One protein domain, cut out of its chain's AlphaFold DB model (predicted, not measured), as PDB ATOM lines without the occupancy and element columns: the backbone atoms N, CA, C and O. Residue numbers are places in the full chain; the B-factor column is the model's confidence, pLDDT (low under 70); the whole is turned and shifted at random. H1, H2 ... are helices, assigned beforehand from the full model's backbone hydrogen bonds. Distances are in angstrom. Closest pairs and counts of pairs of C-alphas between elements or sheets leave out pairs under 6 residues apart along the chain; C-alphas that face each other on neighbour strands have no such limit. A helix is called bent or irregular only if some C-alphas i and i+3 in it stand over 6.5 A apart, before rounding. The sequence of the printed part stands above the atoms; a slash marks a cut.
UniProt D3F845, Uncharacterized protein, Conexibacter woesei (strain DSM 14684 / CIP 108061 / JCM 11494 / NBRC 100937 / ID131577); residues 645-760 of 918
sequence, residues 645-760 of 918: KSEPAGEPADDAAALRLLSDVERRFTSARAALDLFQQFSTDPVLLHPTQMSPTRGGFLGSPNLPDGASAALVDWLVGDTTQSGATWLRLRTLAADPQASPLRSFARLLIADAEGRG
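This is residues 645 to 760 of the 918 residues of an uncharacterized protein of Conexibacter woesei (strain DSM 14684 / CIP 108061 / JCM 11494 / NBRC 100937 / ID131577) (UniProt D3F845). One long helix, H1, runs along the longest axis of the model, and three shorter helices, H3, H4 and H5, are gathered in a cluster on its residues 655 to 670. Beyond that cluster, the rest of H1 has no other helix packed on it; the chain folds back from its end through a long looping stretch that holds the small helix H2. The printed part has 116 residues, with five named helices in the order H1, H2, H3, H4, H5 and no named strand; the class is all helix. The whole is loose, with a radius of gyration of the C-alphas of 16.6 A, and elongated, spanning 55 by 32 by 24 A.

Residues 645 to 654 come before H1, residues 655 to 684, which begins at C-alpha 655 (72.857, 34.587, 50.786) and is 45.3 A long. H1 is irregular: C-alphas 681 and 684 are 7.3 A apart, and its line is a rough one. H2 is residues 696 to 699, 5.7 A long. H3, residues 711 to 721, is 15.4 A long and begins at C-alpha 711 (72.718, 48.246, 46.830). H4, residues 728 to 737, measures 14.1 A. H5, residues 744 to 757, is 20.0 A long and ends at C-alpha 757 (75.095, 45.532, 63.660).

H1 and H5 are the hubs, touching three helices each. H1, H3 and H5 form a bundle, a group of helices side by side. H1 touches H3 with residues 655 to 665 alone, closest at the C-alphas of Ala 658 and Leu 715, 6.3 A; they run opposite ways at a steep tilt of 35.2 degrees, only just past shallow. H1 touches H4 with residues 655 to 662 alone, the same way at a shallow tilt of 29 degrees; the closest C-alphas, Leu 659 and Thr 729, are 4.9 A apart. H1 touches H5 through residues 666 to 670 alone, opposite ways at a shallow tilt of 28 degrees, with the C-alphas of Phe 669 and Leu 745 closest at 6.1 A. H4 and H5 touch at a steep tilt of 55 degrees, the C-alphas of Ala 737 and Arg 746 closest at 4.7 A. H2 touches no helix. Every O i to N i+4 pair is within hydrogen-bond range in H3, H4 and H5, and 24 of 26 are in H1; H2 is too short for such a pair.

The C-alphas farthest apart, those of Pro 686 and Thr 723, are 55.2 A apart. The printed part has no cut. The links H1 to H2 and H2 to H3, 11 residues each, are long. The mean pLDDT of the printed part is 88.8, and residues 698 to 700 are under 70.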
ATOM      1  N   LYS A 645      75.801  49.699  35.092       79.88
ATOM      2  CA  LYS A 645      74.441  50.245  34.946       79.88
ATOM      3  C   LYS A 645      73.895  50.767  36.277       79.88
ATOM      4  O   LYS A 645      74.056  50.107  37.312       79.88
ATOM      5  N   SER A 646      73.199  51.904  36.224       75.31
ATOM      6  CA  SER A 646      72.391  52.443  37.328       75.31
ATOM      7  C   SER A 646      71.033  51.740  37.393       75.31
ATOM      8  O   SER A 646      69.988  52.315  37.096       75.31
ATOM      9  N   GLU A 647      71.046  50.450  37.726       78.44
ATOM     10  CA  GLU A 647      69.825  49.672  37.942       78.44
ATOM     11  C   GLU A 647      69.503  49.583  39.443       78.44
ATOM     12  O   GLU A 647      70.423  49.523  40.268       78.44
ATOM     13  N   PRO A 648      68.213  49.563  39.829       78.38
ATOM     14  CA  PRO A 648      67.808  49.251  41.191       78.38
ATOM     15  C   PRO A 648      68.391  47.928  41.689       78.38
ATOM     16  O   PRO A 648      68.163  46.882  41.081       78.38
ATOM     17  N   ALA A 649      69.044  47.946  42.849       81.06
ATOM     18  CA  ALA A 649      69.289  46.718  43.587       81.06
ATOM     19  C   ALA A 649      67.944  46.160  44.081       81.06
ATOM     20  O   ALA A 649      67.164  46.867  44.726       81.06
ATOM     21  N   GLY A 650      67.649  44.906  43.741       78.88
ATOM     22  CA  GLY A 650      66.579  44.151  44.390       78.88
ATOM     23  C   GLY A 650      67.015  43.679  45.777       78.88
ATOM     24  O   GLY A 650      68.212  43.539  46.036       78.88
ATOM     25  N   GLU A 651      66.052  43.407  46.656       83.94
ATOM     26  CA  GLU A 651      66.330  42.725  47.924       83.94
ATOM     27  C   GLU A 651      66.861  41.307  47.640       83.94
ATOM     28  O   GLU A 651      66.244  40.566  46.863       83.94
ATOM     29  N   PRO A 652      68.010  40.911  48.218       91.31
ATOM     30  CA  PRO A 652      68.518  39.558  48.061       91.31
ATOM     31  C   PRO A 652      67.536  38.513  48.601       91.31
ATOM     32  O   PRO A 652      67.116  38.585  49.751       91.31
ATOM     33  N   ALA A 653      67.199  37.514  47.781       92.00
ATOM     34  CA  ALA A 653      66.311  36.419  48.189       92.00
ATOM     35  C   ALA A 653      67.009  35.365  49.072       92.00
ATOM     36  O   ALA A 653      66.353  34.645  49.821       92.00
ATOM     37  N   ASP A 654      68.330  35.250  48.945       92.56
ATOM     38  CA  ASP A 654      69.182  34.312  49.667       92.56
ATOM     39  C   ASP A 654      70.621  34.855  49.784       92.56
ATOM     40  O   ASP A 654      70.986  35.862  49.162       92.56
ATOM     41  N   ASP A 655      71.465  34.170  50.562       93.88
ATOM     42  CA  ASP A 655      72.857  34.587  50.786       93.88
ATOM     43  C   ASP A 655      73.681  34.563  49.492       93.88
ATOM     44  O   ASP A 655      74.582  35.376  49.301       93.88
ATOM     45  N   ALA A 656      73.345  33.679  48.547       94.88
ATOM     46  CA  ALA A 656      74.012  33.632  47.253       94.88
ATOM     47  C   ALA A 656      73.685  34.876  46.408       94.88
ATOM     48  O   ALA A 656      74.557  35.388  45.702       94.88
ATOM     49  N   ALA A 657      72.450  35.377  46.460       95.12
ATOM     50  CA  ALA A 657      72.038  36.622  45.826       95.12
ATOM     51  C   ALA A 657      72.720  37.832  46.469       95.12
ATOM     52  O   ALA A 657      73.221  38.693  45.742       95.12
ATOM     53  N   ALA A 658      72.814  37.862  47.800       94.88
ATOM     54  CA  ALA A 658      73.502  38.927  48.523       94.88
ATOM     55  C   ALA A 658      75.001  38.942  48.189       94.88
ATOM     56  O   ALA A 658      75.559  39.990  47.861       94.88
ATOM     57  N   LEU A 659      75.635  37.767  48.142       95.94
ATOM     58  CA  LEU A 659      77.034  37.632  47.755       95.94
ATOM     59  C   LEU A 659      77.280  38.056  46.300       95.94
ATOM     60  O   LEU A 659      78.309  38.669  46.013       95.94
ATOM     61  N   ARG A 660      76.352  37.777  45.372       95.38
ATOM     62  CA  ARG A 660      76.443  38.264  43.981       95.38
ATOM     63  C   ARG A 660      76.365  39.788  43.908       95.38
ATOM     64  O   ARG A 660      77.161  40.383  43.184       95.38
ATOM     65  N   LEU A 661      75.454  40.408  44.662       94.50
ATOM     66  CA  LEU A 661      75.343  41.867  44.746       94.50
ATOM     67  C   LEU A 661      76.624  42.485  45.329       94.50
ATOM     68  O   LEU A 661      77.176  43.413  44.742       94.50
ATOM     69  N   LEU A 662      77.152  41.923  46.420       95.69
ATOM     70  CA  LEU A 662      78.423  42.353  47.009       95.69
ATOM     71  C   LEU A 662      79.600  42.174  46.040       95.69
ATOM     72  O   LEU A 662      80.468  43.040  45.958       95.69
ATOM     73  N   SER A 663      79.619  41.080  45.277       95.38
ATOM     74  CA  SER A 663      80.652  40.832  44.266       95.38
ATOM     75  C   SER A 663      80.592  41.856  43.129       95.38
ATOM     76  O   SER A 663      81.638  42.267  42.635       95.38
ATOM     77  N   ASP A 664      79.398  42.300  42.713       93.19
ATOM     78  CA  ASP A 664      79.274  43.402  41.751       93.19
ATOM     79  C   ASP A 664      79.847  44.702  42.322       93.19
ATOM     80  O   ASP A 664      80.697  45.324  41.689       93.19
ATOM     81  N   VAL A 665      79.469  45.059  43.554       92.94
ATOM     82  CA  VAL A 665      80.013  46.231  44.260       92.94
ATOM     83  C   VAL A 665      81.543  46.178  44.326       92.94
ATOM     84  O   VAL A 665      82.217  47.146  43.969       92.94
ATOM     85  N   GLU A 666      82.109  45.035  44.713       94.94
ATOM     86  CA  GLU A 666      83.555  44.816  44.766       94.94
ATOM     87  C   GLU A 666      84.235  45.020  43.400       94.94
ATOM     88  O   GLU A 666      85.269  45.698  43.320       94.94
ATOM     89  N   ARG A 667      83.659  44.481  42.316       94.94
ATOM     90  CA  ARG A 667      84.187  44.686  40.957       94.94
ATOM     91  C   ARG A 667      84.186  46.160  40.566       94.94
ATOM     92  O   ARG A 667      85.171  46.620  39.981       94.94
ATOM     93  N   ARG A 668      83.126  46.909  40.896       93.44
ATOM     94  CA  ARG A 668      83.042  48.347  40.588       93.44
ATOM     95  C   ARG A 668      84.097  49.141  41.357       93.44
ATOM     96  O   ARG A 668      84.789  49.954  40.754       93.44
ATOM     97  N   PHE A 669      84.299  48.865  42.649       93.50
ATOM     98  CA  PHE A 669      85.377  49.491  43.432       93.50
ATOM     99  C   PHE A 669      86.769  49.177  42.868       93.50
ATOM    100  O   PHE A 669      87.593  50.082  42.726       93.50
ATOM    101  N   THR A 670      87.024  47.915  42.522       94.50
ATOM    102  CA  THR A 670      88.295  47.492  41.912       94.50
ATOM    103  C   THR A 670      88.537  48.216  40.587       94.50
ATOM    104  O   THR A 670      89.624  48.742  40.354       94.50
ATOM    105  N   SER A 671      87.506  48.327  39.749       95.88
ATOM    106  CA  SER A 671      87.585  49.026  38.461       95.88
ATOM    107  C   SER A 671      87.773  50.537  38.637       95.88
ATOM    108  O   SER A 671      88.579  51.142  37.935       95.88
ATOM    109  N   ALA A 672      87.112  51.148  39.627       93.12
ATOM    110  CA  ALA A 672      87.283  52.565  39.949       93.12
ATOM    111  C   ALA A 672      88.723  52.868  40.383       93.12
ATOM    112  O   ALA A 672      89.293  53.891  39.995       93.12
ATOM    113  N   ARG A 673      89.331  51.954  41.154       93.00
ATOM    114  CA  ARG A 673      90.741  52.045  41.527       93.00
ATOM    115  C   ARG A 673      91.655  51.889  40.314       93.00
ATOM    116  O   ARG A 673      92.544  52.716  40.148       93.00
ATOM    117  N   ALA A 674      91.403  50.903  39.455       95.56
ATOM    118  CA  ALA A 674      92.182  50.696  38.235       95.56
ATOM    119  C   ALA A 674      92.148  51.925  37.309       95.56
ATOM    120  O   ALA A 674      93.193  52.357  36.828       95.56
ATOM    121  N   ALA A 675      90.979  52.547  37.121       94.38
ATOM    122  CA  ALA A 675      90.845  53.775  36.336       94.38
ATOM    123  C   ALA A 675      91.660  54.936  36.937       94.38
ATOM    124  O   ALA A 675      92.320  55.677  36.208       94.38
ATOM    125  N   LEU A 676      91.646  55.082  38.269       92.50
ATOM    126  CA  LEU A 676      92.442  56.092  38.970       92.50
ATOM    127  C   LEU A 676      93.950  55.826  38.850       92.50
ATOM    128  O   LEU A 676      94.711  56.762  38.614       92.50
ATOM    129  N   ASP A 677      94.379  54.572  38.989       94.31
ATOM    130  CA  ASP A 677      95.785  54.186  38.867       94.31
ATOM    131  C   ASP A 677      96.306  54.426  37.444       94.31
ATOM    132  O   ASP A 677      97.389  54.986  37.282       94.31
ATOM    133  N   LEU A 678      95.526  54.082  36.413       95.62
ATOM    134  CA  LEU A 678      95.862  54.380  35.017       95.62
ATOM    135  C   LEU A 678      95.960  55.888  34.774       95.62
ATOM    136  O   LEU A 678      96.957  56.356  34.235       95.62
ATOM    137  N   PHE A 679      94.987  56.668  35.253       93.38
ATOM    138  CA  PHE A 679      95.026  58.128  35.150       93.38
ATOM    139  C   PHE A 679      96.298  58.728  35.778       93.38
ATOM    140  O   PHE A 679      96.906  59.637  35.214       93.38
ATOM    141  N   GLN A 680      96.734  58.203  36.928       92.75
ATOM    142  CA  GLN A 680      97.980  58.625  37.574       92.75
ATOM    143  C   GLN A 680      99.217  58.201  36.774       92.75
ATOM    144  O   GLN A 680     100.116  59.019  36.567       92.75
ATOM    145  N   GLN A 681      99.252  56.958  36.286       95.31
ATOM    146  CA  GLN A 681     100.338  56.446  35.441       95.31
ATOM    147  C   GLN A 681     100.494  57.254  34.150       95.31
ATOM    148  O   GLN A 681     101.612  57.477  33.697       95.31
ATOM    149  N   PHE A 682      99.387  57.725  33.578       94.56
ATOM    150  CA  PHE A 682      99.388  58.469  32.324       94.56
ATOM    151  C   PHE A 682      99.844  59.919  32.469       94.56
ATOM    152  O   PHE A 682     100.121  60.557  31.464       94.56
ATOM    153  N   SER A 683      99.960  60.456  33.687       91.19
ATOM    154  CA  SER A 683     100.192  61.889  33.938       91.19
ATOM    155  C   SER A 683     101.440  62.496  33.275       91.19
ATOM    156  O   SER A 683     101.508  63.716  33.124       91.19
ATOM    157  N   THR A 684     102.409  61.673  32.864       90.31
ATOM    158  CA  THR A 684     103.640  62.096  32.177       90.31
ATOM    159  C   THR A 684     103.762  61.579  30.743       90.31
ATOM    160  O   THR A 684     104.715  61.943  30.052       90.31
ATOM    161  N   ASP A 685     102.827  60.750  30.278       93.06
ATOM    162  CA  ASP A 685     102.867  60.172  28.935       93.06
ATOM    163  C   ASP A 685     102.338  61.185  27.902       93.06
ATOM    164  O   ASP A 685     101.201  61.641  28.025       93.06
ATOM    165  N   PRO A 686     103.108  61.546  26.860       89.69
ATOM    166  CA  PRO A 686     102.724  62.603  25.920       89.69
ATOM    167  C   PRO A 686     101.445  62.309  25.120       89.69
ATOM    168  O   PRO A 686     100.857  63.246  24.574       89.69
ATOM    169  N   VAL A 687     101.022  61.044  25.039       92.31
ATOM    170  CA  VAL A 687      99.803  60.592  24.358       92.31
ATOM    171  C   VAL A 687      98.713  60.265  25.375       92.31
ATOM    172  O   VAL A 687      97.571  60.671  25.202       92.31
ATOM    173  N   LEU A 688      99.031  59.541  26.446       94.06
ATOM    174  CA  LEU A 688      98.008  59.033  27.361       94.06
ATOM    175  C   LEU A 688      97.592  60.042  28.438       94.06
ATOM    176  O   LEU A 688      96.548  59.849  29.059       94.06
ATOM    177  N   LEU A 689      98.364  61.110  28.678       93.06
ATOM    178  CA  LEU A 689      98.023  62.097  29.705       93.06
ATOM    179  C   LEU A 689      96.690  62.796  29.399       93.06
ATOM    180  O   LEU A 689      96.398  63.180  28.266       93.06
ATOM    181  N   HIS A 690      95.908  63.045  30.448       90.00
ATOM    182  CA  HIS A 690      94.675  63.826  30.365       90.00
ATOM    183  C   HIS A 690      94.932  65.278  30.813       90.00
ATOM    184  O   HIS A 690      95.476  65.495  31.901       90.00
ATOM    185  N   PRO A 691      94.517  66.298  30.039       87.81
ATOM    186  CA  PRO A 691      94.662  67.700  30.422       87.81
ATOM    187  C   PRO A 691      93.992  68.042  31.764       87.81
ATOM    188  O   PRO A 691      92.798  67.826  31.967       87.81
ATOM    189  N   THR A 692      94.741  68.673  32.671       78.75
ATOM    190  CA  THR A 692      94.287  68.997  34.043       78.75
ATOM    191  C   THR A 692      93.119  69.989  34.091       78.75
ATOM    192  O   THR A 692      92.304  69.975  35.021       78.75
ATOM    193  N   GLN A 693      93.009  70.850  33.078       77.50
ATOM    194  CA  GLN A 693      91.965  71.869  32.940       77.50
ATOM    195  C   GLN A 693      90.565  71.268  32.761       77.50
ATOM    196  O   GLN A 693      89.601  71.860  33.230       77.50
ATOM    197  N   MET A 694      90.453  70.093  32.140       80.69
ATOM    198  CA  MET A 694      89.193  69.356  31.962       80.69
ATOM    199  C   MET A 694      89.346  67.920  32.470       80.69
ATOM    200  O   MET A 694      88.922  66.959  31.835       80.69
ATOM    201  N   SER A 695      89.989  67.792  33.634       75.56
ATOM    202  CA  SER A 695      90.249  66.502  34.267       75.56
ATOM    203  C   SER A 695      88.942  65.777  34.631       75.56
ATOM    204  O   SER A 695      88.066  66.400  35.247       75.56
ATOM    205  N   PRO A 696      88.847  64.453  34.389       74.12
ATOM    206  CA  PRO A 696      87.765  63.601  34.889       74.12
ATOM    207  C   PRO A 696      87.508  63.735  36.399       74.12
ATOM    208  O   PRO A 696      86.381  63.565  36.862       74.12
ATOM    209  N   THR A 697      88.532  64.088  37.189       74.38
ATOM    210  CA  THR A 697      88.404  64.269  38.648       74.38
ATOM    211  C   THR A 697      87.445  65.393  39.039       74.38
ATOM    212  O   THR A 697      86.865  65.345  40.120       74.38
ATOM    213  N   ARG A 698      87.223  66.387  38.167       67.62
ATOM    214  CA  ARG A 698      86.286  67.495  38.426       67.62
ATOM    215  C   ARG A 698      84.825  67.044  38.449       67.62
ATOM    216  O   ARG A 698      84.021  67.665  39.133       67.62
ATOM    217  N   GLY A 699      84.495  65.969  37.732       59.88
ATOM    218  CA  GLY A 699      83.158  65.373  37.732       59.88
ATOM    219  C   GLY A 699      82.896  64.427  38.905       59.88
ATOM    220  O   GLY A 699      81.812  63.865  38.989       59.88
ATOM    221  N   GLY A 700      83.879  64.204  39.785       62.03
ATOM    222  CA  GLY A 700      83.732  63.373  40.987       62.03
ATOM    223  C   GLY A 700      83.550  61.868  40.743       62.03
ATOM    224  O   GLY A 700      83.477  61.116  41.708       62.03
ATOM    225  N   PHE A 701      83.502  61.413  39.487       70.12
ATOM    226  CA  PHE A 701      83.300  59.999  39.156       70.12
ATOM    227  C   PHE A 701      84.609  59.202  39.082       70.12
ATOM    228  O   PHE A 701      84.616  57.998  39.317       70.12
ATOM    229  N   LEU A 702      85.746  59.840  38.781       80.38
ATOM    230  CA  LEU A 702      87.020  59.123  38.735       80.38
ATOM    231  C   LEU A 702      87.470  58.731  40.151       80.38
ATOM    232  O   LEU A 702      87.612  59.585  41.024       80.38
ATOM    233  N   GLY A 703      87.729  57.439  40.361       73.00
ATOM    234  CA  GLY A 703      88.132  56.887  41.660       73.00
ATOM    235  C   GLY A 703      86.973  56.558  42.607       73.00
ATOM    236  O   GLY A 703      87.230  56.053  43.699       73.00
ATOM    237  N   SER A 704      85.720  56.785  42.192       80.06
ATOM    238  CA  SER A 704      84.516  56.396  42.938       80.06
ATOM    239  C   SER A 704      83.591  55.558  42.049       80.06
ATOM    240  O   SER A 704      83.284  55.988  40.940       80.06
ATOM    241  N   PRO A 705      83.138  54.372  42.485       87.44
ATOM    242  CA  PRO A 705      82.228  53.570  41.677       87.44
ATOM    243  C   PRO A 705      80.816  54.167  41.660       87.44
ATOM    244  O   PRO A 705      80.382  54.775  42.641       87.44
ATOM    245  N   ASN A 706      80.066  53.921  40.588       86.62
ATOM    246  CA  ASN A 706      78.617  54.119  40.598       86.62
ATOM    247  C   ASN A 706      77.968  52.802  41.041       86.62
ATOM    248  O   ASN A 706      77.991  51.812  40.319       86.62
ATOM    249  N   LEU A 707      77.475  52.740  42.276       86.12
ATOM    250  CA  LEU A 707      76.863  51.522  42.816       86.12
ATOM    251  C   LEU A 707      75.415  51.380  42.325       86.12
ATOM    252  O   LEU A 707      74.759  52.406  42.133       86.12
ATOM    253  N   PRO A 708      74.884  50.146  42.173       85.06
ATOM    254  CA  PRO A 708      73.468  49.958  41.879       85.06
ATOM    255  C   PRO A 708      72.596  50.701  42.896       85.06
ATOM    256  O   PRO A 708      72.911  50.761  44.092       85.06
ATOM    257  N   ASP A 709      71.482  51.253  42.431       77.94
ATOM    258  CA  ASP A 709      70.634  52.113  43.249       77.94
ATOM    259  C   ASP A 709      70.046  51.327  44.426       77.94
ATOM    260  O   ASP A 709      69.241  50.415  44.248       77.94
ATOM    261  N   GLY A 710      70.447  51.694  45.647       80.19
ATOM    262  CA  GLY A 710      70.021  51.029  46.880       80.19
ATOM    263  C   GLY A 710      70.821  49.779  47.259       80.19
ATOM    264  O   GLY A 710      70.462  49.141  48.245       80.19
ATOM    265  N   ALA A 711      71.909  49.441  46.551       87.19
ATOM    266  CA  ALA A 711      72.718  48.246  46.830       87.19
ATOM    267  C   ALA A 711      73.185  48.162  48.289       87.19
ATOM    268  O   ALA A 711      73.044  47.121  48.924       87.19
ATOM    269  N   SER A 712      73.692  49.269  48.832       88.00
ATOM    270  CA  SER A 712      74.172  49.359  50.213       88.00
ATOM    271  C   SER A 712      73.060  49.043  51.219       88.00
ATOM    272  O   SER A 712      73.259  48.234  52.119       88.00
ATOM    273  N   ALA A 713      71.864  49.608  51.021       85.50
ATOM    274  CA  ALA A 713      70.710  49.336  51.879       85.50
ATOM    275  C   ALA A 713      70.229  47.888  51.757       85.50
ATOM    276  O   ALA A 713      70.021  47.241  52.773       85.50
ATOM    277  N   ALA A 714      70.119  47.363  50.534       88.88
ATOM    278  CA  ALA A 714      69.685  45.991  50.289       88.88
ATOM    279  C   ALA A 714      70.639  44.957  50.916       88.88
ATOM    280  O   ALA A 714      70.196  43.948  51.463       88.88
ATOM    281  N   LEU A 715      71.951  45.223  50.880       92.31
ATOM    282  CA  LEU A 715      72.947  44.409  51.576       92.31
ATOM    283  C   LEU A 715      72.785  44.508  53.096       92.31
ATOM    284  O   LEU A 715      72.809  43.481  53.760       92.31
ATOM    285  N   VAL A 716      72.593  45.705  53.654       91.56
ATOM    286  CA  VAL A 716      72.385  45.877  55.103       91.56
ATOM    287  C   VAL A 716      71.110  45.182  55.574       91.56
ATOM    288  O   VAL A 716      71.161  44.453  56.560       91.56
ATOM    289  N   ASP A 717      70.001  45.327  54.851       88.62
ATOM    290  CA  ASP A 717      68.730  44.674  55.183       88.62
ATOM    291  C   ASP A 717      68.863  43.144  55.175       88.62
ATOM    292  O   ASP A 717      68.394  42.475  56.098       88.62
ATOM    293  N   TRP A 718      69.593  42.587  54.199       92.31
ATOM    294  CA  TRP A 718      69.947  41.165  54.193       92.31
ATOM    295  C   TRP A 718      70.775  40.762  55.425       92.31
ATOM    296  O   TRP A 718      70.466  39.772  56.089       92.31
ATOM    297  N   LEU A 719      71.815  41.533  55.758       92.94
ATOM    298  CA  LEU A 719      72.715  41.244  56.882       92.94
ATOM    299  C   LEU A 719      72.003  41.300  58.239       92.94
ATOM    300  O   LEU A 719      72.312  40.488  59.108       92.94
ATOM    301  N   VAL A 720      71.059  42.232  58.412       89.94
ATOM    302  CA  VAL A 720      70.202  42.333  59.604       89.94
ATOM    303  C   VAL A 720      69.286  41.109  59.720       89.94
ATOM    304  O   VAL A 720      69.064  40.612  60.825       89.94
ATOM    305  N   GLY A 721      68.778  40.603  58.591       86.31
ATOM    306  CA  GLY A 721      67.956  39.392  58.537       86.31
ATOM    307  C   GLY A 721      68.722  38.093  58.823       86.31
ATOM    308  O   GLY A 721      68.153  37.173  59.414       86.31
ATOM    309  N   ASP A 722      70.009  38.004  58.460       84.12
ATOM    310  CA  ASP A 722      70.865  36.852  58.784       84.12
ATOM    311  C   ASP A 722      71.379  36.908  60.232       84.12
ATOM    312  O   ASP A 722      72.526  37.268  60.521       84.12
ATOM    313  N   THR A 723      70.538  36.459  61.165       76.69
ATOM    314  CA  THR A 723      70.858  36.421  62.600       76.69
ATOM    315  C   THR A 723      72.029  35.501  62.956       76.69
ATOM    316  O   THR A 723      72.545  35.580  64.069       76.69
ATOM    317  N   THR A 724      72.449  34.604  62.055       80.69
ATOM    318  CA  THR A 724      73.581  33.696  62.312       80.69
ATOM    319  C   THR A 724      74.929  34.381  62.117       80.69
ATOM    320  O   THR A 724      75.930  33.926  62.673       80.69
ATOM    321  N   GLN A 725      74.960  35.454  61.317       86.50
ATOM    322  CA  GLN A 725      76.165  36.166  60.889       86.50
ATOM    323  C   GLN A 725      77.289  35.243  60.392       86.50
ATOM    324  O   GLN A 725      78.483  35.498  60.617       86.50
ATOM    325  N   SER A 726      76.894  34.134  59.764       84.88
ATOM    326  CA  SER A 726      77.781  33.044  59.352       84.88
ATOM    327  C   SER A 726      77.724  32.765  57.850       84.88
ATOM    328  O   SER A 726      78.564  32.018  57.347       84.88
ATOM    329  N   GLY A 727      76.790  33.401  57.127       89.75
ATOM    330  CA  GLY A 727      76.688  33.313  55.675       89.75
ATOM    331  C   GLY A 727      77.950  33.792  54.949       89.75
ATOM    332  O   GLY A 727      78.784  34.536  55.482       89.75
ATOM    333  N   ALA A 728      78.086  33.379  53.693       94.81
ATOM    334  CA  ALA A 728      79.207  33.733  52.837       94.81
ATOM    335  C   ALA A 728      79.307  35.251  52.618       94.81
ATOM    336  O   ALA A 728      80.420  35.774  52.515       94.81
ATOM    337  N   THR A 729      78.180  35.975  52.621       96.38
ATOM    338  CA  THR A 729      78.177  37.446  52.531       96.38
ATOM    339  C   THR A 729      78.862  38.089  53.742       96.38
ATOM    340  O   THR A 729      79.759  38.919  53.574       96.38
ATOM    341  N   TRP A 730      78.515  37.658  54.963       95.88
ATOM    342  CA  TRP A 730      79.157  38.117  56.202       95.88
ATOM    343  C   TRP A 730      80.654  37.799  56.223       95.88
ATOM    344  O   TRP A 730      81.467  38.662  56.569       95.88
ATOM    345  N   LEU A 731      81.037  36.581  55.824       96.06
ATOM    346  CA  LEU A 731      82.442  36.183  55.750       96.06
ATOM    347  C   LEU A 731      83.219  37.065  54.765       96.06
ATOM    348  O   LEU A 731      84.284  37.576  55.118       96.06
ATOM    349  N   ARG A 732      82.670  37.302  53.564       97.25
ATOM    350  CA  ARG A 732      83.319  38.145  52.554       97.25
ATOM    351  C   ARG A 732      83.489  39.581  53.037       97.25
ATOM    352  O   ARG A 732      84.584  40.126  52.903       97.25
ATOM    353  N   LEU A 733      82.462  40.179  53.645       96.69
ATOM    354  CA  LEU A 733      82.549  41.531  54.209       96.69
ATOM    355  C   LEU A 733      83.609  41.634  55.301       96.69
ATOM    356  O   LEU A 733      84.386  42.584  55.298       96.69
ATOM    357  N   ARG A 734      83.688  40.653  56.208       96.56
ATOM    358  CA  ARG A 734      84.722  40.632  57.254       96.56
ATOM    359  C   ARG A 734      86.121  40.526  56.654       96.56
ATOM    360  O   ARG A 734      87.016  41.229  57.113       96.56
ATOM    361  N   THR A 735      86.305  39.724  55.604       96.94
ATOM    362  CA  THR A 735      87.571  39.677  54.858       96.94
ATOM    363  C   THR A 735      87.921  41.040  54.262       96.94
ATOM    364  O   THR A 735      89.030  41.520  54.478       96.94
ATOM    365  N   LEU A 736      86.980  41.693  53.570       96.75
ATOM    366  CA  LEU A 736      87.197  43.016  52.973       96.75
ATOM    367  C   LEU A 736      87.486  44.091  54.034       96.75
ATOM    368  O   LEU A 736      88.370  44.922  53.858       96.75
ATOM    369  N   ALA A 737      86.778  44.064  55.163       95.75
ATOM    370  CA  ALA A 737      86.960  45.000  56.272       95.75
ATOM    371  C   ALA A 737      88.298  44.812  57.013       95.75
ATOM    372  O   ALA A 737      88.824  45.774  57.592       95.75
ATOM    373  N   ALA A 738      88.839  43.592  57.002       96.31
ATOM    374  CA  ALA A 738      90.116  43.231  57.608       96.31
ATOM    375  C   ALA A 738      91.324  43.450  56.681       96.31
ATOM    376  O   ALA A 738      92.451  43.205  57.111       96.31
ATOM    377  N   ASP A 739      91.118  43.923  55.445       94.06
ATOM    378  CA  ASP A 739      92.211  44.180  54.504       94.06
ATOM    379  C   ASP A 739      93.248  45.150  55.121       94.06
ATOM    380  O   ASP A 739      92.891  46.265  55.543       94.06
ATOM    381  N   PRO A 740      94.534  44.757  55.212       91.19
ATOM    382  CA  PRO A 740      95.571  45.624  55.760       91.19
ATOM    383  C   PRO A 740      95.768  46.896  54.924       91.19
ATOM    384  O   PRO A 740      96.092  47.947  55.482       91.19
ATOM    385  N   GLN A 741      95.532  46.846  53.609       89.38
ATOM    386  CA  GLN A 741      95.652  48.007  52.737       89.38
ATOM    387  C   GLN A 741      94.425  48.913  52.849       89.38
ATOM    388  O   GLN A 741      93.271  48.489  52.779       89.38
ATOM    389  N   ALA A 742      94.677  50.208  53.044       88.06
ATOM    390  CA  ALA A 742      93.615  51.199  53.086       88.06
ATOM    391  C   ALA A 742      92.989  51.399  51.712       88.06
ATOM    392  O   ALA A 742      93.664  51.797  50.768       88.06
ATOM    393  N   SER A 743      91.682  51.151  51.616       89.44
ATOM    394  CA  SER A 743      90.930  51.320  50.379       89.44
ATOM    395  C   SER A 743      89.495  51.795  50.646       89.44
ATOM    396  O   SER A 743      88.938  51.521  51.716       89.44
ATOM    397  N   PRO A 744      88.858  52.479  49.675       89.69
ATOM    398  CA  PRO A 744      87.432  52.792  49.742       89.69
ATOM    399  C   PRO A 744      86.551  51.548  49.922       89.69
ATOM    400  O   PRO A 744      85.598  51.599  50.692       89.69
ATOM    401  N   LEU A 745      86.905  50.417  49.298       92.69
ATOM    402  CA  LEU A 745      86.182  49.150  49.445       92.69
ATOM    403  C   LEU A 745      86.240  48.610  50.882       92.69
ATOM    404  O   LEU A 745      85.223  48.168  51.415       92.69
ATOM    405  N   ARG A 746      87.403  48.691  51.540       94.00
ATOM    406  CA  ARG A 746      87.537  48.328  52.958       94.00
ATOM    407  C   ARG A 746      86.640  49.194  53.835       94.00
ATOM    408  O   ARG A 746      85.945  48.676  54.707       94.00
ATOM    409  N   SER A 747      86.650  50.507  53.609       93.31
ATOM    410  CA  SER A 747      85.787  51.447  54.333       93.31
ATOM    411  C   SER A 747      84.307  51.149  54.084       93.31
ATOM    412  O   SER A 747      83.527  51.132  55.030       93.31
ATOM    413  N   PHE A 748      83.931  50.836  52.844       93.19
ATOM    414  CA  PHE A 748      82.576  50.427  52.485       93.19
ATOM    415  C   PHE A 748      82.145  49.159  53.235       93.19
ATOM    416  O   PHE A 748      81.100  49.158  53.880       93.19
ATOM    417  N   ALA A 749      82.977  48.114  53.253       95.50
ATOM    418  CA  ALA A 749      82.682  46.885  53.986       95.50
ATOM    419  C   ALA A 749      82.519  47.124  55.498       95.50
ATOM    420  O   ALA A 749      81.589  46.602  56.113       95.50
ATOM    421  N   ARG A 750      83.387  47.955  56.097       95.38
ATOM    422  CA  ARG A 750      83.272  48.357  57.511       95.38
ATOM    423  C   ARG A 750      81.985  49.124  57.793       95.38
ATOM    424  O   ARG A 750      81.388  48.906  58.843       95.38
ATOM    425  N   LEU A 751      81.562  49.992  56.871       94.81
ATOM    426  CA  LEU A 751      80.312  50.732  56.998       94.81
ATOM    427  C   LEU A 751      79.114  49.781  57.006       94.81
ATOM    428  O   LEU A 751      78.321  49.854  57.936       94.81
ATOM    429  N   LEU A 752      79.022  48.859  56.040       94.56
ATOM    430  CA  LEU A 752      77.905  47.907  55.981       94.56
ATOM    431  C   LEU A 752      77.830  47.022  57.234       94.56
ATOM    432  O   LEU A 752      76.740  46.784  57.743       94.56
ATOM    433  N   ILE A 753      78.977  46.567  57.756       94.62
ATOM    434  CA  ILE A 753      79.031  45.790  59.003       94.62
ATOM    435  C   ILE A 753      78.535  46.625  60.191       94.62
ATOM    436  O   ILE A 753      77.666  46.173  60.932       94.62
ATOM    437  N   ALA A 754      79.072  47.835  60.383       93.56
ATOM    438  CA  ALA A 754      78.721  48.679  61.528       93.56
ATOM    439  C   ALA A 754      77.237  49.081  61.525       93.56
ATOM    440  O   ALA A 754      76.588  49.125  62.571       93.56
ATOM    441  N   ASP A 755      76.709  49.337  60.333       92.38
ATOM    442  CA  ASP A 755      75.320  49.693  60.090       92.38
ATOM    443  C   ASP A 755      74.374  48.507  60.335       92.38
ATOM    444  O   ASP A 755      73.422  48.637  61.101       92.38
ATOM    445  N   ALA A 756      74.694  47.320  59.806       91.88
ATOM    446  CA  ALA A 756      73.912  46.104  60.044       91.88
ATOM    447  C   ALA A 756      73.923  45.654  61.515       91.88
ATOM    448  O   ALA A 756      72.923  45.152  62.023       91.88
ATOM    449  N   GLU A 757      75.034  45.840  62.229       89.81
ATOM    450  CA  GLU A 757      75.095  45.532  63.660       89.81
ATOM    451  C   GLU A 757      74.380  46.575  64.534       89.81
ATOM    452  O   GLU A 757      74.147  46.311  65.716       89.81
ATOM    453  N   GLY A 758      74.079  47.766  64.003       81.88
ATOM    454  CA  GLY A 758      73.465  48.865  64.753       81.88
ATOM    455  C   GLY A 758      74.312  49.369  65.931       81.88
ATOM    456  O   GLY A 758      73.794  50.023  66.837       81.88
ATOM    457  N   ARG A 759      75.616  49.058  65.961       78.81
ATOM    458  CA  ARG A 759      76.529  49.374  67.073       78.81
ATOM    459  C   ARG A 759      77.573  50.404  66.663       78.81
ATOM    460  O   ARG A 759      78.045  50.432  65.535       78.81
ATOM    461  N   GLY A 760      77.965  51.249  67.617       85.44
ATOM    462  CA  GLY A 760      79.068  52.194  67.430       85.44
ATOM    463  C   GLY A 760      78.733  53.421  66.582       85.44
ATOM    464  O   GLY A 760      79.657  54.093  66.121       85.44
TER     465      GLY A 760